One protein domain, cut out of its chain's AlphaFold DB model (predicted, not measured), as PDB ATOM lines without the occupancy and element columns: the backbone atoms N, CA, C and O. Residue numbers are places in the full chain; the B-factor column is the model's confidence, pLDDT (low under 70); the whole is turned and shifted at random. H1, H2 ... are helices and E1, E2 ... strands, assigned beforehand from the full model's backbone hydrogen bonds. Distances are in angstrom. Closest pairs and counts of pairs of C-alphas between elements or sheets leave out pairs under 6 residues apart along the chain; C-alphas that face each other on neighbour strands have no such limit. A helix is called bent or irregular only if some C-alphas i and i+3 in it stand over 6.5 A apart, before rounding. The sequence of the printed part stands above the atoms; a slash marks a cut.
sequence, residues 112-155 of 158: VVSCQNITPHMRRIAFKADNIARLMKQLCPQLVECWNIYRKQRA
ATOM      1  N   VAL A 112      36.179  45.336 -50.960       95.88
ATOM      2  CA  VAL A 112      36.005  44.311 -51.998       95.88
ATOM      3  C   VAL A 112      37.370  43.979 -52.585       95.88
ATOM      4  O   VAL A 112      37.986  44.830 -53.217       95.88
ATOM      5  N   VAL A 113      37.825  42.736 -52.420       96.94
ATOM      6  CA  VAL A 113      39.148  42.303 -52.905       96.94
ATOM      7  C   VAL A 113      39.083  41.453 -54.168       96.94
ATOM      8  O   VAL A 113      40.062  41.368 -54.902       96.94
ATOM      9  N   SER A 114      37.945  40.815 -54.453       96.81
ATOM     10  CA  SER A 114      37.724  40.172 -55.751       96.81
ATOM     11  C   SER A 114      36.246  39.950 -56.048       96.81
ATOM     12  O   SER A 114      35.415  39.840 -55.145       96.81
ATOM     13  N   CYS A 115      35.940  39.842 -57.339       97.56
ATOM     14  CA  CYS A 115      34.628  39.494 -57.863       97.56
ATOM     15  C   CYS A 115      34.798  38.406 -58.926       97.56
ATOM     16  O   CYS A 115      35.527  38.604 -59.895       97.56
ATOM     17  N   GLN A 116      34.104  37.280 -58.775       97.19
ATOM     18  CA  GLN A 116      34.166  36.162 -59.715       97.19
ATOM     19  C   GLN A 116      32.755  35.721 -60.105       97.19
ATOM     20  O   GLN A 116      31.932  35.424 -59.240       97.19
ATOM     21  N   ASN A 117      32.470  35.647 -61.406       97.50
ATOM     22  CA  ASN A 117      31.253  34.990 -61.887       97.50
ATOM     23  C   ASN A 117      31.427  33.473 -61.726       97.50
ATOM     24  O   ASN A 117      32.389  32.909 -62.240       97.50
ATOM     25  N   ILE A 118      30.519  32.831 -60.995       97.19
ATOM     26  CA  ILE A 118      30.531  31.380 -60.750       97.19
ATOM     27  C   ILE A 118      29.633  30.669 -61.768       97.19
ATOM     28  O   ILE A 118      29.985  29.619 -62.289       97.19
ATOM     29  N   THR A 119      28.490  31.275 -62.088       96.50
ATOM     30  CA  THR A 119      27.575  30.872 -63.169       96.50
ATOM     31  C   THR A 119      27.021  32.143 -63.831       96.50
ATOM     32  O   THR A 119      27.264  33.238 -63.314       96.50
ATOM     33  N   PRO A 120      26.243  32.060 -64.928       96.38
ATOM     34  CA  PRO A 120      25.645  33.246 -65.554       96.38
ATOM     35  C   PRO A 120      24.779  34.099 -64.612       96.38
ATOM     36  O   PRO A 120      24.634  35.298 -64.836       96.38
ATOM     37  N   HIS A 121      24.237  33.498 -63.546       96.19
ATOM     38  CA  HIS A 121      23.363  34.168 -62.576       96.19
ATOM     39  C   HIS A 121      23.954  34.247 -61.158       96.19
ATOM     40  O   HIS A 121      23.283  34.731 -60.252       96.19
ATOM     41  N   MET A 122      25.201  33.803 -60.942       96.94
ATOM     42  CA  MET A 122      25.874  33.895 -59.640       96.94
ATOM     43  C   MET A 122      27.220  34.598 -59.734       96.94
ATOM     44  O   MET A 122      28.091  34.221 -60.519       96.94
ATOM     45  N   ARG A 123      27.430  35.549 -58.823       97.62
ATOM     46  CA  ARG A 123      28.714  36.206 -58.595       97.62
ATOM     47  C   ARG A 123      29.127  36.043 -57.139       97.62
ATOM     48  O   ARG A 123      28.366  36.365 -56.234       97.62
ATOM     49  N   ARG A 124      30.350  35.572 -56.927       97.38
ATOM     50  CA  ARG A 124      31.016  35.580 -55.627       97.38
ATOM     51  C   ARG A 124      31.778  36.890 -55.479       97.38
ATOM     52  O   ARG A 124      32.539  37.256 -56.372       97.38
ATOM     53  N   ILE A 125      31.581  37.569 -54.355       97.00
ATOM     54  CA  ILE A 125      32.333  38.763 -53.966       97.00
ATOM     55  C   ILE A 125      33.126  38.396 -52.715       97.00
ATOM     56  O   ILE A 125      32.548  37.915 -51.742       97.00
ATOM     57  N   ALA A 126      34.444  38.568 -52.760       93.94
ATOM     58  CA  ALA A 126      35.304  38.376 -51.603       93.94
ATOM     59  C   ALA A 126      35.572  39.723 -50.937       93.94
ATOM     60  O   ALA A 126      35.891  40.707 -51.613       93.94
ATOM     61  N   PHE A 127      35.482  39.739 -49.612       93.12
ATOM     62  CA  PHE A 127      35.710  40.924 -48.800       93.12
ATOM     63  C   PHE A 127      36.921  40.741 -47.890       93.12
ATOM     64  O   PHE A 127      37.196  39.637 -47.418       93.12
ATOM     65  N   LYS A 128      37.601  41.846 -47.603       91.00
ATOM     66  CA  LYS A 128      38.609  41.972 -46.553       91.00
ATOM     67  C   LYS A 128      38.134  43.005 -45.538       91.00
ATOM     68  O   LYS A 128      37.502  43.994 -45.893       91.00
ATOM     69  N   ALA A 129      38.440  42.774 -44.271       87.06
ATOM     70  CA  ALA A 129      38.239  43.749 -43.212       87.06
ATOM     71  C   ALA A 129      39.227  43.488 -42.083       87.06
ATOM     72  O   ALA A 129      39.636  42.346 -41.855       87.06
ATOM     73  N   ASP A 130      39.538  44.535 -41.330       83.81
ATOM     74  CA  ASP A 130      40.278  44.381 -40.088       83.81
ATOM     75  C   ASP A 130      39.405  43.681 -39.040       83.81
ATOM     76  O   ASP A 130      38.239  44.029 -38.853       83.81
ATOM     77  N   ASN A 131      39.972  42.691 -38.348       78.19
ATOM     78  CA  ASN A 131      39.357  42.015 -37.200       78.19
ATOM     79  C   ASN A 131      37.901  41.521 -37.421       78.19
ATOM     80  O   ASN A 131      37.016  41.749 -36.594       78.19
ATOM     81  N   ILE A 132      37.649  40.799 -38.524       80.00
ATOM     82  CA  ILE A 132      36.329  40.204 -38.848       80.00
ATOM     83  C   ILE A 132      35.800  39.304 -37.720       80.00
ATOM     84  O   ILE A 132      34.593  39.252 -37.483       80.00
ATOM     85  N   ALA A 133      36.693  38.635 -36.983       76.62
ATOM     86  CA  ALA A 133      36.336  37.740 -35.884       76.62
ATOM     87  C   ALA A 133      35.465  38.415 -34.806       76.62
ATOM     88  O   ALA A 133      34.669  37.738 -34.155       76.62
ATOM     89  N   ARG A 134      35.561  39.744 -34.641       71.75
ATOM     90  CA  ARG A 134      34.695  40.512 -33.733       71.75
ATOM     91  C   ARG A 134      33.214  40.421 -34.121       71.75
ATOM     92  O   ARG A 134      32.376  40.221 -33.248       71.75
ATOM     93  N   LEU A 135      32.897  40.507 -35.415       68.75
ATOM     94  CA  LEU A 135      31.516  40.444 -35.911       68.75
ATOM     95  C   LEU A 135      30.921  39.040 -35.808       68.75
ATOM     96  O   LEU A 135      29.718  38.893 -35.624       68.75
ATOM     97  N   MET A 136      31.758  38.005 -35.879       64.19
ATOM     98  CA  MET A 136      31.297  36.616 -35.771       64.19
ATOM     99  C   MET A 136      30.725  36.299 -34.382       64.19
ATOM    100  O   MET A 136      29.908  35.394 -34.257       64.19
ATOM    101  N   LYS A 137      31.125  37.058 -33.350       55.44
ATOM    102  CA  LYS A 137      30.630  36.927 -31.968       55.44
ATOM    103  C   LYS A 137      29.427  37.819 -31.654       55.44
ATOM    104  O   LYS A 137      28.723  37.559 -30.690       55.44
ATOM    105  N   GLN A 138      29.205  38.867 -32.448       50.78
ATOM    106  CA  GLN A 138      28.079  39.797 -32.295       50.78
ATOM    107  C   GLN A 138      26.785  39.286 -32.930       50.78
ATOM    108  O   GLN A 138      25.758  39.942 -32.805       50.78
ATOM    109  N   LEU A 139      26.798  38.115 -33.571       45.81
ATOM    110  CA  LEU A 139      25.580  37.415 -33.976       45.81
ATOM    111  C   LEU A 139      24.916  36.783 -32.747       45.81
ATOM    112  O   LEU A 139      24.767  35.570 -32.647       45.81
ATOM    113  N   CYS A 140      24.536  37.629 -31.796       39.72
ATOM    114  CA  CYS A 140      23.479  37.282 -30.876       39.72
ATOM    115  C   CYS A 140      22.148  37.408 -31.641       39.72
ATOM    116  O   CYS A 140      21.985  38.377 -32.393       39.72
ATOM    117  N   PRO A 141      21.182  36.489 -31.464       44.22
ATOM    118  CA  PRO A 141      19.835  36.623 -32.036       44.22
ATOM    119  C   PRO A 141      19.174  37.990 -31.742       44.22
ATOM    120  O   PRO A 141      18.385  38.485 -32.542       44.22
ATOM    121  N   GLN A 142      19.596  38.639 -30.651       48.47
ATOM    122  CA  GLN A 142      19.145  39.923 -30.096       48.47
ATOM    123  C   GLN A 142      19.253  41.144 -31.047       48.47
ATOM    124  O   GLN A 142      18.579  42.152 -30.842       48.47
ATOM    125  N   LEU A 143      20.088  41.107 -32.099       45.84
ATOM    126  CA  LEU A 143      20.310  42.266 -32.991       45.84
ATOM    127  C   LEU A 143      19.408  42.308 -34.235       45.84
ATOM    128  O   LEU A 143      19.312  43.358 -34.878       45.84
ATOM    129  N   VAL A 144      18.744  41.203 -34.588       47.66
ATOM    130  CA  VAL A 144      17.934  41.123 -35.820       47.66
ATOM    131  C   VAL A 144      16.625  41.912 -35.686       47.66
ATOM    132  O   VAL A 144      16.201  42.558 -36.644       47.66
ATOM    133  N   GLU A 145      16.023  41.954 -34.496       45.47
ATOM    134  CA  GLU A 145      14.783  42.710 -34.253       45.47
ATOM    135  C   GLU A 145      15.034  44.205 -34.012       45.47
ATOM    136  O   GLU A 145      14.337  45.044 -34.591       45.47
ATOM    137  N   CYS A 146      16.115  44.563 -33.308       47.28
ATOM    138  CA  CYS A 146      16.545  45.959 -33.146       47.28
ATOM    139  C   CYS A 146      16.770  46.671 -34.500       47.28
ATOM    140  O   CYS A 146      16.534  47.877 -34.631       47.28
ATOM    141  N   TRP A 147      17.188  45.933 -35.538       45.91
ATOM    142  CA  TRP A 147      17.375  46.461 -36.895       45.91
ATOM    143  C   TRP A 147      16.064  46.940 -37.541       45.91
ATOM    144  O   TRP A 147      16.049  47.965 -38.231       45.91
ATOM    145  N   ASN A 148      14.946  46.244 -37.310       42.00
ATOM    146  CA  ASN A 148      13.649  46.631 -37.874       42.00
ATOM    147  C   ASN A 148      13.113  47.931 -37.254       42.00
ATOM    148  O   ASN A 148      12.467  48.718 -37.952       42.00
ATOM    149  N   ILE A 149      13.445  48.205 -35.991       48.31
ATOM    150  CA  ILE A 149      13.052  49.439 -35.300       48.31
ATOM    151  C   ILE A 149      13.943  50.618 -35.727       48.31
ATOM    152  O   ILE A 149      13.430  51.690 -36.060       48.31
ATOM    153  N   TYR A 150      15.262  50.414 -35.856       42.50
ATOM    154  CA  TYR A 150      16.182  51.452 -36.353       42.50
ATOM    155  C   TYR A 150      15.833  51.905 -37.787       42.50
ATOM    156  O   TYR A 150      15.941  53.084 -38.133       42.50
ATOM    157  N   ARG A 151      15.329  50.986 -38.626       39.06
ATOM    158  CA  ARG A 151      14.847  51.296 -39.983       39.06
ATOM    159  C   ARG A 151      13.612  52.209 -39.990       39.06
ATOM    160  O   ARG A 151      13.505  53.034 -40.893       39.06
ATOM    161  N   LYS A 152      12.719  52.111 -38.994       40.09
ATOM    162  CA  LYS A 152      11.567  53.025 -38.847       40.09
ATOM    163  C   LYS A 152      12.000  54.426 -38.405       40.09
ATOM    164  O   LYS A 152      11.483  55.406 -38.925       40.09
ATOM    165  N   GLN A 153      12.989  54.537 -37.516       45.03
ATOM    166  CA  GLN A 153      13.454  55.837 -37.007       45.03
ATOM    167  C   GLN A 153      14.187  56.678 -38.067       45.03
ATOM    168  O   GLN A 153      14.064  57.900 -38.077       45.03
ATOM    169  N   ARG A 154      14.888  56.049 -39.023       39.22
ATOM    170  CA  ARG A 154      15.533  56.771 -40.137       39.22
ATOM    171  C   ARG A 154      14.535  57.347 -41.156       39.22
ATOM    172  O   ARG A 154      14.905  58.242 -41.904       39.22
ATOM    173  N   ALA A 155      13.286  56.874 -41.175       35.97
ATOM    174  CA  ALA A 155      12.235  57.402 -42.049       35.97
ATOM    175  C   ALA A 155      11.581  58.697 -41.523       35.97
ATOM    176  O   ALA A 155      10.761  59.276 -42.221       35.97
TER     177      ALA A 155
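This is residues 112 to 155 of the 158 residues of the protein "Uncharacterized protein DUF2218" of Pseudochrobactrum asaccharolyticum (UniProt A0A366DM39). The printed part is an open arch without a packed core: a two-strand hairpin, E1 and E2, at one end, a short helix, H1, partway along, and a longer helix, H2, at the other end. Residues 130 to 155, with H1 and H2, stand free, and the hairpin and H2 do not come together across the open side. There are 44 residues printed, with two named strands and then two named helices, in the order E1, E2, H1, H2; the sheet has the order E1 - E2 and is antiparallel. The class is mixed, helices and strands. The whole is extended, with a radius of gyration of the C-alphas of 15.6 A and spans of 37 by 27 by 18 A.

E1 is a strand of residues 112 to 119, 19.4 A from first to last C-alpha, and it begins at C-alpha 112 at (36.005, 44.311, -51.998). E2 is a strand of residues 122 to 128, 20.0 A long by the same measure, ending at C-alpha 128 at (38.609, 41.972, -46.553). H1 is a helix of residues 133 to 137, 7.0 A long. H2 is a helix of residues 143 to 155, 19.4 A long, and it ends at C-alpha 155 at (12.235, 57.402, -42.049). Neither helix is bent.

E1 and E2 form a hairpin of antiparallel neighbours, with 162 degrees between their N-to-C directions. Among the C-alphas that face each other are those of Asn 117 and Arg 123, 4.3 A apart, and those of Val 112 and Phe 127, 4.7 A apart. N 124 and O 116 are within hydrogen-bond range at 2.8 A, and so are N 113 and O 126 at 2.9 A. H1 is apart from E1, with no C-alpha within 8 A. H2 is apart from E1, from E2 and from H1. In H1 0 of 1 O i to N i+4 pairs are within hydrogen-bond range, but 2 of 2 O i to N i+3 pairs are; in H2 5 of 9 O i to N i+4 pairs are.

The two C-alphas farthest apart are those of Thr 119 and Gln 153, at 38.8 A, and the C-alphas of Val 112 and Ala 155, the first and last printed, are 28.9 A apart. The printed part has no cut. The links E1 to E2, E2 to H1 and H1 to H2 are tight, with 2, 4 and 5 residues. The mean pLDDT of the printed part is 70.3; residues 135 to 155 are under 70, and the mean is 97 in E1 but 43 in H2.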